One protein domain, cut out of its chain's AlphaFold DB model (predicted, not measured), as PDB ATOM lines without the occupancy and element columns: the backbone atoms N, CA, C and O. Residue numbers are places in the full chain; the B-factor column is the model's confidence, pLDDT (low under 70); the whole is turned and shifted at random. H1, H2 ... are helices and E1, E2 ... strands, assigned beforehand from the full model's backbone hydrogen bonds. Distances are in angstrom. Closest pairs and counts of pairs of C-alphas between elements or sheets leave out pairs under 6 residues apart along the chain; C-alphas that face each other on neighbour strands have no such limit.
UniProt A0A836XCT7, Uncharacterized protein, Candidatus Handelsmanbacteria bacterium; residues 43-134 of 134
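This is residues 43 to 134 of the 134 residues of an uncharacterized protein of Candidatus Handelsmanbacteria bacterium (UniProt A0A836XCT7). With little regular structure, this domain is a small four-stranded sheet with H1 over one face, a long loop, residues 50 to 76, and H2 away from the sheet. The 92 printed residues, 35 in named elements, run E1 H1 E2 E3 E4 H2; the class and the sheet, E1 E2 E4 E3, are mixed. It is compact, radius of gyration of the C-alphas 13.8 A, spanning 43 by 29 by 17 A.

E2, residues 88 to 92, is parallel to E1, residues 46 to 49, N 48 to O 90 2.9 A, and to E4, residues 107 to 111, N 91 to O 108 2.8 A, both within hydrogen-bond range. E3, residues 100 to 104, forms an antiparallel hairpin with E4, N 109 to O 102 2.7 A. H1, residues 77 to 85, is on the sheet over E2, height 9.8 A; E1, H1, E2 make a strand-helix-strand unit, parallel strands joined through a helix, with a right-handed crossover. The closest C-alphas of H1 and E1 are Leu 83 and Thr 48, 6.3 A. H2, residues 117 to 123, is not on the sheet. In both helices every O i to N i+4 pair is within range.

E1 begins at C-alpha 46 (168.278, -161.963, 301.584); H2 ends at C-alpha 123 (151.544, -163.143, 275.580). E4 is 13.1 A long, H1 12.5 A.

The printed part has no cut; E1 to H1 is a long link. No printed residue is under 70.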
ATOM      1  N   GLY A  43     175.684-160.674 306.298       90.19
ATOM      2  CA  GLY A  43     176.595-161.152 305.249       90.19
ATOM      3  C   GLY A  43     175.949-162.050 304.190       90.19
ATOM      4  O   GLY A  43     176.553-162.270 303.143       90.19
ATOM      5  N   ASN A  44     174.711-162.501 304.404       90.62
ATOM      6  CA  ASN A  44     173.959-163.261 303.412       90.62
ATOM      7  C   ASN A  44     173.066-162.354 302.564       90.62
ATOM      8  O   ASN A  44     172.455-161.404 303.054       90.62
ATOM      9  N   ARG A  45     172.928-162.695 301.279       94.00
ATOM     10  CA  ARG A  45     171.913-162.087 300.420       94.00
ATOM     11  C   ARG A  45     170.534-162.572 300.851       94.00
ATOM     12  O   ARG A  45     170.262-163.770 300.826       94.00
ATOM     13  N   VAL A  46     169.646-161.638 301.174       96.62
ATOM     14  CA  VAL A  46     168.278-161.963 301.584       96.62
ATOM     15  C   VAL A  46     167.339-161.846 300.388       96.62
ATOM     16  O   VAL A  46     167.211-160.782 299.768       96.62
ATOM     17  N   VAL A  47     166.661-162.949 300.079       97.12
ATOM     18  CA  VAL A  47     165.569-163.021 299.104       97.12
ATOM     19  C   VAL A  47     164.282-163.270 299.872       97.12
ATOM     20  O   VAL A  47     164.203-164.197 300.672       97.12
ATOM     21  N   THR A  48     163.275-162.440 299.632       97.81
ATOM     22  CA  THR A  48     161.944-162.604 300.222       97.81
ATOM     23  C   THR A  48     160.937-162.942 299.134       97.81
ATOM     24  O   THR A  48     161.156-162.664 297.954       97.81
ATOM     25  N   PHE A  49     159.825-163.562 299.512       97.62
ATOM     26  CA  PHE A  49     158.755-163.849 298.571       97.62
ATOM     27  C   PHE A  49     157.390-163.743 299.230       97.62
ATOM     28  O   PHE A  49     157.237-163.936 300.434       97.62
ATOM     29  N   SER A  50     156.382-163.445 298.423       97.25
ATOM     30  CA  SER A  50     154.987-163.507 298.834       97.25
ATOM     31  C   SER A  50     154.104-163.799 297.625       97.25
ATOM     32  O   SER A  50     154.529-163.678 296.482       97.25
ATOM     33  N   HIS A  51     152.864-164.241 297.837       96.00
ATOM     34  CA  HIS A  51     151.950-164.380 296.701       96.00
ATOM     35  C   HIS A  51     151.426-163.015 296.234       96.00
ATOM     36  O   HIS A  51     151.260-162.803 295.037       96.00
ATOM     37  N   PHE A  52     151.173-162.104 297.172       96.00
ATOM     38  CA  PHE A  52     150.556-160.800 296.942       96.00
ATOM     39  C   PHE A  52     151.601-159.694 296.753       96.00
ATOM     40  O   PHE A  52     152.786-159.887 296.974       96.00
ATOM     41  N   LEU A  53     151.169-158.512 296.331       96.44
ATOM     42  CA  LEU A  53     152.052-157.393 296.046       96.44
ATOM     43  C   LEU A  53     152.462-156.683 297.339       96.44
ATOM     44  O   LEU A  53     151.587-156.334 298.143       96.44
ATOM     45  N   PRO A  54     153.757-156.381 297.523       97.06
ATOM     46  CA  PRO A  54     154.201-155.577 298.655       97.06
ATOM     47  C   PRO A  54     153.898-154.086 298.474       97.06
ATOM     48  O   PRO A  54     153.753-153.359 299.454       97.06
ATOM     49  N   ARG A  55     153.759-153.633 297.223       95.62
ATOM     50  CA  ARG A  55     153.674-152.221 296.848       95.62
ATOM     51  C   ARG A  55     152.600-151.983 295.781       95.62
ATOM     52  O   ARG A  55     152.537-152.752 294.818       95.62
ATOM     53  N   PRO A  56     151.765-150.935 295.907       93.62
ATOM     54  CA  PRO A  56     150.799-150.562 294.875       93.62
ATOM     55  C   PRO A  56     151.440-150.146 293.548       93.62
ATOM     56  O   PRO A  56     150.804-150.299 292.508       93.62
ATOM     57  N   GLU A  57     152.671-149.625 293.572       94.50
ATOM     58  CA  GLU A  57     153.398-149.173 292.379       94.50
ATOM     59  C   GLU A  57     153.783-150.328 291.448       94.50
ATOM     60  O   GLU A  57     153.957-150.114 290.254       94.50
ATOM     61  N   LEU A  58     153.811-151.564 291.960       96.25
ATOM     62  CA  LEU A  58     154.086-152.788 291.194       96.25
ATOM     63  C   LEU A  58     152.877-153.257 290.361       96.25
ATOM     64  O   LEU A  58     152.726-154.436 290.033       96.25
ATOM     65  N   LEU A  59     151.969-152.330 290.060       95.19
ATOM     66  CA  LEU A  59     150.819-152.509 289.193       95.19
ATOM     67  C   LEU A  59     150.764-151.379 288.170       95.19
ATOM     68  O   LEU A  59     150.992-150.216 288.507       95.19
ATOM     69  N   PRO A  60     150.314-151.669 286.935       95.00
ATOM     70  CA  PRO A  60     149.961-150.615 286.003       95.00
ATOM     71  C   PRO A  60     148.891-149.687 286.601       95.00
ATOM     72  O   PRO A  60     147.991-150.160 287.309       95.00
ATOM     73  N   PRO A  61     148.888-148.391 286.235       94.69
ATOM     74  CA  PRO A  61     147.827-147.475 286.625       94.69
ATOM     75  C   PRO A  61     146.437-148.048 286.327       94.69
ATOM     76  O   PRO A  61     146.209-148.626 285.262       94.69
ATOM     77  N   VAL A  62     145.472-147.822 287.226       94.25
ATOM     78  CA  VAL A  62     144.114-148.410 287.178       94.25
ATOM     79  C   VAL A  62     143.429-148.260 285.816       94.25
ATOM     80  O   VAL A  62     142.695-149.153 285.380       94.25
ATOM     81  N   LYS A  63     143.688-147.166 285.091       95.00
ATOM     82  CA  LYS A  63     143.156-146.939 283.737       95.00
ATOM     83  C   LYS A  63     143.536-148.049 282.744       95.00
ATOM     84  O   LYS A  63     142.708-148.391 281.905       95.00
ATOM     85  N   HIS A  64     144.692-148.686 282.913       94.19
ATOM     86  CA  HIS A  64     145.188-149.779 282.072       94.19
ATOM     87  C   HIS A  64     144.759-151.174 282.546       94.19
ATOM     88  O   HIS A  64     144.868-152.140 281.794       94.19
ATOM     89  N   LEU A  65     144.236-151.304 283.769       92.62
ATOM     90  CA  LEU A  65     143.808-152.595 284.306       92.62
ATOM     91  C   LEU A  65     142.467-153.026 283.710       92.62
ATOM     92  O   LEU A  65     141.523-152.239 283.647       92.62
ATOM     93  N   ARG A  66     142.343-154.300 283.326       88.31
ATOM     94  CA  ARG A  66     141.053-154.877 282.910       88.31
ATOM     95  C   ARG A  66     140.076-154.978 284.086       88.31
ATOM     96  O   ARG A  66     138.891-154.718 283.919       88.31
ATOM     97  N   PHE A  67     140.585-155.345 285.262       89.06
ATOM     98  CA  PHE A  67     139.829-155.420 286.510       89.06
ATOM     99  C   PHE A  67     140.190-154.217 287.386       89.06
ATOM    100  O   PHE A  67     141.317-154.116 287.868       89.06
ATOM    101  N   LYS A  68     139.262-153.265 287.541       91.06
ATOM    102  CA  LYS A  68     139.548-151.957 288.161       91.06
ATOM    103  C   LYS A  68     139.729-152.044 289.673       91.06
ATOM    104  O   LYS A  68     140.423-151.224 290.260       91.06
ATOM    105  N   GLU A  69     139.138-153.054 290.293       90.00
ATOM    106  CA  GLU A  69     139.229-153.313 291.723       90.00
ATOM    107  C   GLU A  69     140.495-154.086 292.110       90.00
ATOM    108  O   GLU A  69     140.756-154.220 293.305       90.00
ATOM    109  N   LEU A  70     141.299-154.544 291.138       90.88
ATOM    110  CA  LEU A  70     142.510-155.337 291.368       90.88
ATOM    111  C   LEU A  70     143.415-154.750 292.470       90.88
ATOM    112  O   LEU A  70     143.742-155.500 293.388       90.88
ATOM    113  N   PRO A  71     143.749-153.440 292.498       91.25
ATOM    114  CA  PRO A  71     144.654-152.909 293.522       91.25
ATOM    115  C   PRO A  71     144.143-153.080 294.956       91.25
ATOM    116  O   PRO A  71     144.938-153.206 295.877       91.25
ATOM    117  N   ARG A  72     142.818-153.131 295.160       88.88
ATOM    118  CA  ARG A  72     142.208-153.291 296.493       88.88
ATOM    119  C   ARG A  72     142.364-154.702 297.060       88.88
ATOM    120  O   ARG A  72     142.050-154.918 298.223       88.88
ATOM    121  N   LEU A  73     142.759-155.654 296.222       87.75
ATOM    122  CA  LEU A  73     142.741-157.089 296.504       87.75
ATOM    123  C   LEU A  73     144.106-157.738 296.266       87.75
ATOM    124  O   LEU A  73     144.258-158.935 296.465       87.75
ATOM    125  N   SER A  74     145.082-156.956 295.799       91.75
ATOM    126  CA  SER A  74     146.333-157.497 295.281       91.75
ATOM    127  C   SER A  74     147.470-157.499 296.278       91.75
ATOM    128  O   SER A  74     148.470-158.136 295.985       91.75
ATOM    129  N   GLY A  75     147.378-156.784 297.400       93.19
ATOM    130  CA  GLY A  75     148.562-156.519 298.211       93.19
ATOM    131  C   GLY A  75     148.319-155.779 299.517       93.19
ATOM    132  O   GLY A  75     147.199-155.386 299.841       93.19
ATOM    133  N   THR A  76     149.405-155.592 300.264       93.62
ATOM    134  CA  THR A  76     149.435-154.860 301.535       93.62
ATOM    135  C   THR A  76     150.828-154.297 301.799       93.62
ATOM    136  O   THR A  76     151.823-154.998 301.633       93.62
ATOM    137  N   LEU A  77     150.899-153.064 302.307       95.19
ATOM    138  CA  LEU A  77     152.163-152.413 302.680       95.19
ATOM    139  C   LEU A  77     152.878-153.099 303.859       95.19
ATOM    140  O   LEU A  77     154.051-152.840 304.101       95.19
ATOM    141  N   ARG A  78     152.204-154.002 304.589       95.38
ATOM    142  CA  ARG A  78     152.857-154.804 305.640       95.38
ATOM    143  C   ARG A  78     153.956-155.710 305.078       95.38
ATOM    144  O   ARG A  78     154.965-155.897 305.744       95.38
ATOM    145  N   LEU A  79     153.772-156.232 303.862       96.75
ATOM    146  CA  LEU A  79     154.780-157.057 303.190       96.75
ATOM    147  C   LEU A  79     156.030-156.234 302.861       96.75
ATOM    148  O   LEU A  79     157.142-156.698 303.093       96.75
ATOM    149  N   GLU A  80     155.844-154.996 302.392       97.81
ATOM    150  CA  GLU A  80     156.946-154.055 302.168       97.81
ATOM    151  C   GLU A  80     157.695-153.744 303.467       97.81
ATOM    152  O   GLU A  80     158.918-153.806 303.508       97.81
ATOM    153  N   ALA A  81     156.987-153.471 304.563       97.50
ATOM    154  CA  ALA A  81     157.645-153.229 305.846       97.50
ATOM    155  C   ALA A  81     158.493-154.435 306.299       97.50
ATOM    156  O   ALA A  81     159.634-154.265 306.729       97.50
ATOM    157  N   GLN A  82     157.967-155.656 306.156       97.69
ATOM    158  CA  GLN A  82     158.667-156.877 306.560       97.69
ATOM    159  C   GLN A  82     159.878-157.193 305.679       97.69
ATOM    160  O   GLN A  82     160.947-157.488 306.210       97.69
ATOM    161  N   LEU A  83     159.765-157.086 304.350       97.62
ATOM    162  CA  LEU A  83     160.917-157.349 303.477       97.62
ATOM    163  C   LEU A  83     162.048-156.336 303.695       97.62
ATOM    164  O   LEU A  83     163.218-156.690 303.554       97.62
ATOM    165  N   ARG A  84     161.712-155.093 304.072       97.56
ATOM    166  CA  ARG A  84     162.697-154.060 304.414       97.56
ATOM    167  C   ARG A  84     163.381-154.361 305.736       97.56
ATOM    168  O   ARG A  84     164.604-154.303 305.792       97.56
ATOM    169  N   ALA A  85     162.611-154.729 306.761       97.00
ATOM    170  CA  ALA A  85     163.157-155.153 308.048       97.00
ATOM    171  C   ALA A  85     164.125-156.337 307.883       97.00
ATOM    172  O   ALA A  85     165.221-156.306 308.429       97.00
ATOM    173  N   ALA A  86     163.768-157.304 307.032       96.94
ATOM    174  CA  ALA A  86     164.608-158.451 306.698       96.94
ATOM    175  C   ALA A  86     165.867-158.109 305.875       96.94
ATOM    176  O   ALA A  86     166.672-158.997 305.614       96.94
ATOM    177  N   GLY A  87     166.046-156.863 305.420       96.81
ATOM    178  CA  GLY A  87     167.186-156.480 304.581       96.81
ATOM    179  C   GLY A  87     167.163-157.133 303.196       96.81
ATOM    180  O   GLY A  87     168.212-157.467 302.644       96.81
ATOM    181  N   SER A  88     165.971-157.370 302.638       97.62
ATOM    182  CA  SER A  88     165.834-158.028 301.341       97.62
ATOM    183  C   SER A  88     166.514-157.237 300.220       97.62
ATOM    184  O   SER A  88     166.428-156.018 300.167       97.62
ATOM    185  N   SER A  89     167.165-157.949 299.300       97.25
ATOM    186  CA  SER A  89     167.712-157.403 298.043       97.25
ATOM    187  C   SER A  89     166.821-157.708 296.832       97.25
ATOM    188  O   SER A  89     166.915-157.061 295.788       97.25
ATOM    189  N   LEU A  90     165.952-158.712 296.967       98.19
ATOM    190  CA  LEU A  90     165.057-159.214 295.936       98.19
ATOM    191  C   LEU A  90     163.770-159.715 296.588       98.19
ATOM    192  O   LEU A  90     163.820-160.602 297.443       98.19
ATOM    193  N   HIS A  91     162.633-159.203 296.129       98.31
ATOM    194  CA  HIS A  91     161.313-159.694 296.488       98.31
ATOM    195  C   HIS A  91     160.619-160.334 295.285       98.31
ATOM    196  O   HIS A  91     160.366-159.674 294.274       98.31
ATOM    197  N   ILE A  92     160.282-161.618 295.398       98.31
ATOM    198  CA  ILE A  92     159.537-162.354 294.373       98.31
ATOM    199  C   ILE A  92     158.051-162.354 294.737       98.31
ATOM    200  O   ILE A  92     157.680-162.761 295.836       98.31
ATOM    201  N   PHE A  93     157.195-161.924 293.812       97.75
ATOM    202  CA  PHE A  93     155.754-161.826 294.048       97.75
ATOM    203  C   PHE A  93     154.903-162.356 292.887       97.75
ATOM    204  O   PHE A  93     155.421-162.785 291.850       97.75
ATOM    205  N   GLY A  94     153.580-162.396 293.076       95.25
ATOM    206  CA  GLY A  94     152.650-162.988 292.117       95.25
ATOM    207  C   GLY A  94     151.240-162.395 292.151       95.25
ATOM    208  O   GLY A  94     151.033-161.189 292.191       95.25
ATOM    209  N   HIS A  95     150.239-163.275 292.100       94.94
ATOM    210  CA  HIS A  95     148.809-162.954 292.163       94.94
ATOM    211  C   HIS A  95     148.215-162.254 290.929       94.94
ATOM    212  O   HIS A  95     147.248-162.743 290.353       94.94
ATOM    213  N   THR A  96     148.781-161.139 290.468       94.56
ATOM    214  CA  THR A  96     148.115-160.272 289.467       94.56
ATOM    215  C   THR A  96     148.203-160.795 288.040       94.56
ATOM    216  O   THR A  96     147.577-160.249 287.133       94.56
ATOM    217  N   HIS A  97     149.017-161.828 287.826       94.31
ATOM    218  CA  HIS A  97     149.388-162.352 286.520       94.31
ATOM    219  C   HIS A  97     150.051-161.316 285.608       94.31
ATOM    220  O   HIS A  97     150.261-161.628 284.449       94.31
ATOM    221  N   ILE A  98     150.429-160.116 286.050       93.25
ATOM    222  CA  ILE A  98     151.100-159.095 285.225       93.25
ATOM    223  C   ILE A  98     152.621-159.227 285.414       93.25
ATOM    224  O   ILE A  98     153.060-159.169 286.555       93.25
ATOM    225  N   PRO A  99     153.438-159.464 284.372       93.75
ATOM    226  CA  PRO A  99     154.880-159.574 284.549       93.75
ATOM    227  C   PRO A  99     155.438-158.240 285.034       93.75
ATOM    228  O   PRO A  99     154.999-157.191 284.559       93.75
ATOM    229  N   TRP A 100     156.383-158.295 285.963       95.94
ATOM    230  CA  TRP A 100     157.013-157.114 286.536       95.94
ATOM    231  C   TRP A 100     158.468-157.413 286.873       95.94
ATOM    232  O   TRP A 100     158.763-158.491 287.385       95.94
ATOM    233  N   ASP A 101     159.358-156.471 286.592       96.50
ATOM    234  CA  ASP A 101     160.766-156.532 286.979       96.50
ATOM    235  C   ASP A 101     161.278-155.102 287.123       96.50
ATOM    236  O   ASP A 101     161.426-154.383 286.135       96.50
ATOM    237  N   GLU A 102     161.450-154.658 288.362       97.12
ATOM    238  CA  GLU A 102     161.799-153.273 288.662       97.12
ATOM    239  C   GLU A 102     162.603-153.184 289.957       97.12
ATOM    240  O   GLU A 102     162.362-153.939 290.896       97.12
ATOM    241  N   CYS A 103     163.554-152.253 290.029       97.81
ATOM    242  CA  CYS A 103     164.289-151.964 291.256       97.81
ATOM    243  C   CYS A 103     163.766-150.671 291.884       97.81
ATOM    244  O   CYS A 103     163.779-149.630 291.230       97.81
ATOM    245  N   ILE A 104     163.336-150.732 293.147       97.81
ATOM    246  CA  ILE A 104     162.835-149.572 293.888       97.81
ATOM    247  C   ILE A 104     163.496-149.526 295.266       97.81
ATOM    248  O   ILE A 104     163.441-150.485 296.042       97.81
ATOM    249  N   ASP A 105     164.145-148.402 295.566       96.94
ATOM    250  CA  ASP A 105     164.863-148.154 296.822       96.94
ATOM    251  C   ASP A 105     165.866-149.275 297.173       96.94
ATOM    252  O   ASP A 105     165.967-149.703 298.320       96.94
ATOM    253  N   GLY A 106     166.568-149.823 296.176       96.56
ATOM    254  CA  GLY A 106     167.571-150.879 296.369       96.56
ATOM    255  C   GLY A 106     167.031-152.311 296.498       96.56
ATOM    256  O   GLY A 106     167.826-153.229 296.675       96.56
ATOM    257  N   VAL A 107     165.716-152.529 296.370       98.31
ATOM    258  CA  VAL A 107     165.105-153.869 296.275       98.31
ATOM    259  C   VAL A 107     164.658-154.116 294.843       98.31
ATOM    260  O   VAL A 107     163.900-153.320 294.289       98.31
ATOM    261  N   ARG A 108     165.068-155.242 294.252       98.06
ATOM    262  CA  ARG A 108     164.479-155.729 292.995       98.06
ATOM    263  C   ARG A 108     163.159-156.437 293.289       98.06
ATOM    264  O   ARG A 108     163.118-157.341 294.112       98.06
ATOM    265  N   TYR A 109     162.091-156.071 292.600       98.38
ATOM    266  CA  TYR A 109     160.781-156.704 292.678       98.38
ATOM    267  C   TYR A 109     160.532-157.472 291.389       98.38
ATOM    268  O   TYR A 109     160.486-156.876 290.314       98.38
ATOM    269  N   LEU A 110     160.355-158.788 291.499       98.00
ATOM    270  CA  LEU A 110     160.189-159.672 290.352       98.00
ATOM    271  C   LEU A 110     158.877-160.452 290.436       98.00
ATOM    272  O   LEU A 110     158.636-161.200 291.381       98.00
ATOM    273  N   GLN A 111     158.075-160.350 289.384       96.19
ATOM    274  CA  GLN A 111     156.924-161.202 289.142       96.19
ATOM    275  C   GLN A 111     157.020-161.788 287.732       96.19
ATOM    276  O   GLN A 111     156.907-161.083 286.730       96.19
ATOM    277  N   ASN A 112     157.159-163.110 287.655       94.50
ATOM    278  CA  ASN A 112     157.228-163.864 286.404       94.50
ATOM    279  C   ASN A 112     156.102-164.917 286.359       94.50
ATOM    280  O   ASN A 112     156.320-166.093 286.657       94.50
ATOM    281  N   PRO A 113     154.854-164.501 286.077       92.94
ATOM    282  CA  PRO A 113     153.690-165.346 286.268       92.94
ATOM    283  C   PRO A 113     153.482-166.271 285.071       92.94
ATOM    284  O   PRO A 113     153.464-165.822 283.926       92.94
ATOM    285  N   LEU A 114     153.190-167.546 285.337       91.88
ATOM    286  CA  LEU A 114     152.739-168.465 284.291       91.88
ATOM    287  C   LEU A 114     151.352-168.075 283.753       91.88
ATOM    288  O   LEU A 114     151.106-168.227 282.564       91.88
ATOM    289  N   ALA A 115     150.463-167.552 284.605       92.50
ATOM    290  CA  ALA A 115     149.095-167.142 284.262       92.50
ATOM    291  C   ALA A 115     148.219-168.278 283.676       92.50
ATOM    292  O   ALA A 115     148.643-169.433 283.563       92.50
ATOM    293  N   TYR A 116     146.966-167.990 283.311       91.69
ATOM    294  CA  TYR A 116     146.066-168.985 282.715       91.69
ATOM    295  C   TYR A 116     146.423-169.310 281.252       91.69
ATOM    296  O   TYR A 116     146.968-168.457 280.549       91.69
ATOM    297  N   PRO A 117     146.034-170.491 280.716       91.31
ATOM    298  CA  PRO A 117     146.331-170.871 279.328       91.31
ATOM    299  C   PRO A 117     145.926-169.832 278.273       91.31
ATOM    300  O   PRO A 117     146.637-169.620 277.293       91.31
ATOM    301  N   HIS A 118     144.792-169.156 278.461       89.75
ATOM    302  CA  HIS A 118     144.330-168.129 277.526       89.75
ATOM    303  C   HIS A 118     145.115-166.808 277.647       89.75
ATOM    304  O   HIS A 118     145.228-166.077 276.667       89.75
ATOM    305  N   GLU A 119     145.671-166.501 278.820       90.19
ATOM    306  CA  GLU A 119     146.537-165.334 279.044       90.19
ATOM    307  C   GLU A 119     147.933-165.584 278.469       90.19
ATOM    308  O   GLU A 119     148.480-164.728 277.778       90.19
ATOM    309  N   ARG A 120     148.449-166.801 278.662       89.06
ATOM    310  CA  ARG A 120     149.681-167.320 278.054       89.06
ATOM    311  C   ARG A 120     149.702-167.184 276.540       89.06
ATOM    312  O   ARG A 120     150.626-166.596 275.984       89.06
ATOM    313  N   LYS A 121     148.634-167.648 275.879       86.94
ATOM    314  CA  LYS A 121     148.467-167.524 274.422       86.94
ATOM    315  C   LYS A 121     148.547-166.069 273.953       86.94
ATOM    316  O   LYS A 121     149.224-165.793 272.974       86.94
ATOM    317  N   ARG A 122     147.911-165.137 274.673       85.31
ATOM    318  CA  ARG A 122     147.937-163.698 274.336       85.31
ATOM    319  C   ARG A 122     149.324-163.072 274.470       85.31
ATOM    320  O   ARG A 122     149.596-162.084 273.804       85.31
ATOM    321  N   ARG A 123     150.175-163.623 275.337       84.25
ATOM    322  CA  ARG A 123     151.544-163.143 275.580       84.25
ATOM    323  C   ARG A 123     152.606-163.843 274.746       84.25
ATOM    324  O   ARG A 123     153.764-163.460 274.824       84.25
ATOM    325  N   GLY A 124     152.240-164.889 274.007       85.12
ATOM    326  CA  GLY A 124     153.213-165.733 273.313       85.12
ATOM    327  C   GLY A 124     154.083-166.579 274.253       85.12
ATOM    328  O   GLY A 124     155.130-167.053 273.834       85.12
ATOM    329  N   GLN A 125     153.666-166.794 275.506       81.19
ATOM    330  CA  GLN A 125     154.398-167.613 276.477       81.19
ATOM    331  C   GLN A 125     153.662-168.937 276.690       81.19
ATOM    332  O   GLN A 125     152.771-169.018 277.530       81.19
ATOM    333  N   GLN A 126     153.985-169.971 275.908       77.19
ATOM    334  CA  GLN A 126     153.299-171.266 276.023       77.19
ATOM    335  C   GLN A 126     153.803-172.116 277.195       77.19
ATOM    336  O   GLN A 126     153.004-172.823 277.814       77.19
ATOM    337  N   GLU A 127     155.083-171.984 277.533       85.31
ATOM    338  CA  GLU A 127     155.768-172.789 278.544       85.31
ATOM    339  C   GLU A 127     156.213-171.961 279.757       85.31
ATOM    340  O   GLU A 127     156.120-170.726 279.789       85.31
ATOM    341  N   ILE A 128     156.687-172.664 280.787       85.19
ATOM    342  CA  ILE A 128     157.324-172.037 281.940       85.19
ATOM    343  C   ILE A 128     158.602-171.361 281.454       85.19
ATOM    344  O   ILE A 128     159.489-172.001 280.900       85.19
ATOM    345  N   ARG A 129     158.699-170.054 281.688       87.88
ATOM    346  CA  ARG A 129     159.917-169.294 281.438       87.88
ATOM    347  C   ARG A 129     160.650-169.168 282.759       87.88
ATOM    348  O   ARG A 129     160.115-168.550 283.673       87.88
ATOM    349  N   LEU A 130     161.828-169.763 282.878       91.00
ATOM    350  CA  LEU A 130     162.682-169.543 284.043       91.00
ATOM    351  C   LEU A 130     163.344-168.163 283.935       91.00
ATOM    352  O   LEU A 130     163.592-167.674 282.832       91.00
ATOM    353  N   VAL A 131     163.582-167.528 285.081       91.12
ATOM    354  CA  VAL A 131     164.260-166.229 285.178       91.12
ATOM    355  C   VAL A 131     165.424-166.384 286.138       91.12
ATOM    356  O   VAL A 131     165.237-166.823 287.271       91.12
ATOM    357  N   GLU A 132     166.614-166.021 285.677       90.88
ATOM    358  CA  GLU A 132     167.798-165.947 286.522       90.88
ATOM    359  C   GLU A 132     167.736-164.692 287.392       90.88
ATOM    360  O   GLU A 132     167.456-163.581 286.929       90.88
ATOM    361  N   VAL A 133     167.981-164.880 288.685       88.06
ATOM    362  CA  VAL A 133     167.862-163.822 289.693       88.06
ATOM    363  C   VAL A 133     169.210-163.373 290.263       88.06
ATOM    364  O   VAL A 133     169.230-162.552 291.186       88.06
ATOM    365  N   GLY A 134     170.309-163.822 289.646       79.81
ATOM    366  CA  GLY A 134     171.690-163.569 290.068       79.81
ATOM    367  C   GLY A 134     172.111-164.394 291.271       79.81
ATOM    368  O   GLY A 134     171.213-164.795 292.047       79.81
TER     369      GLY A 134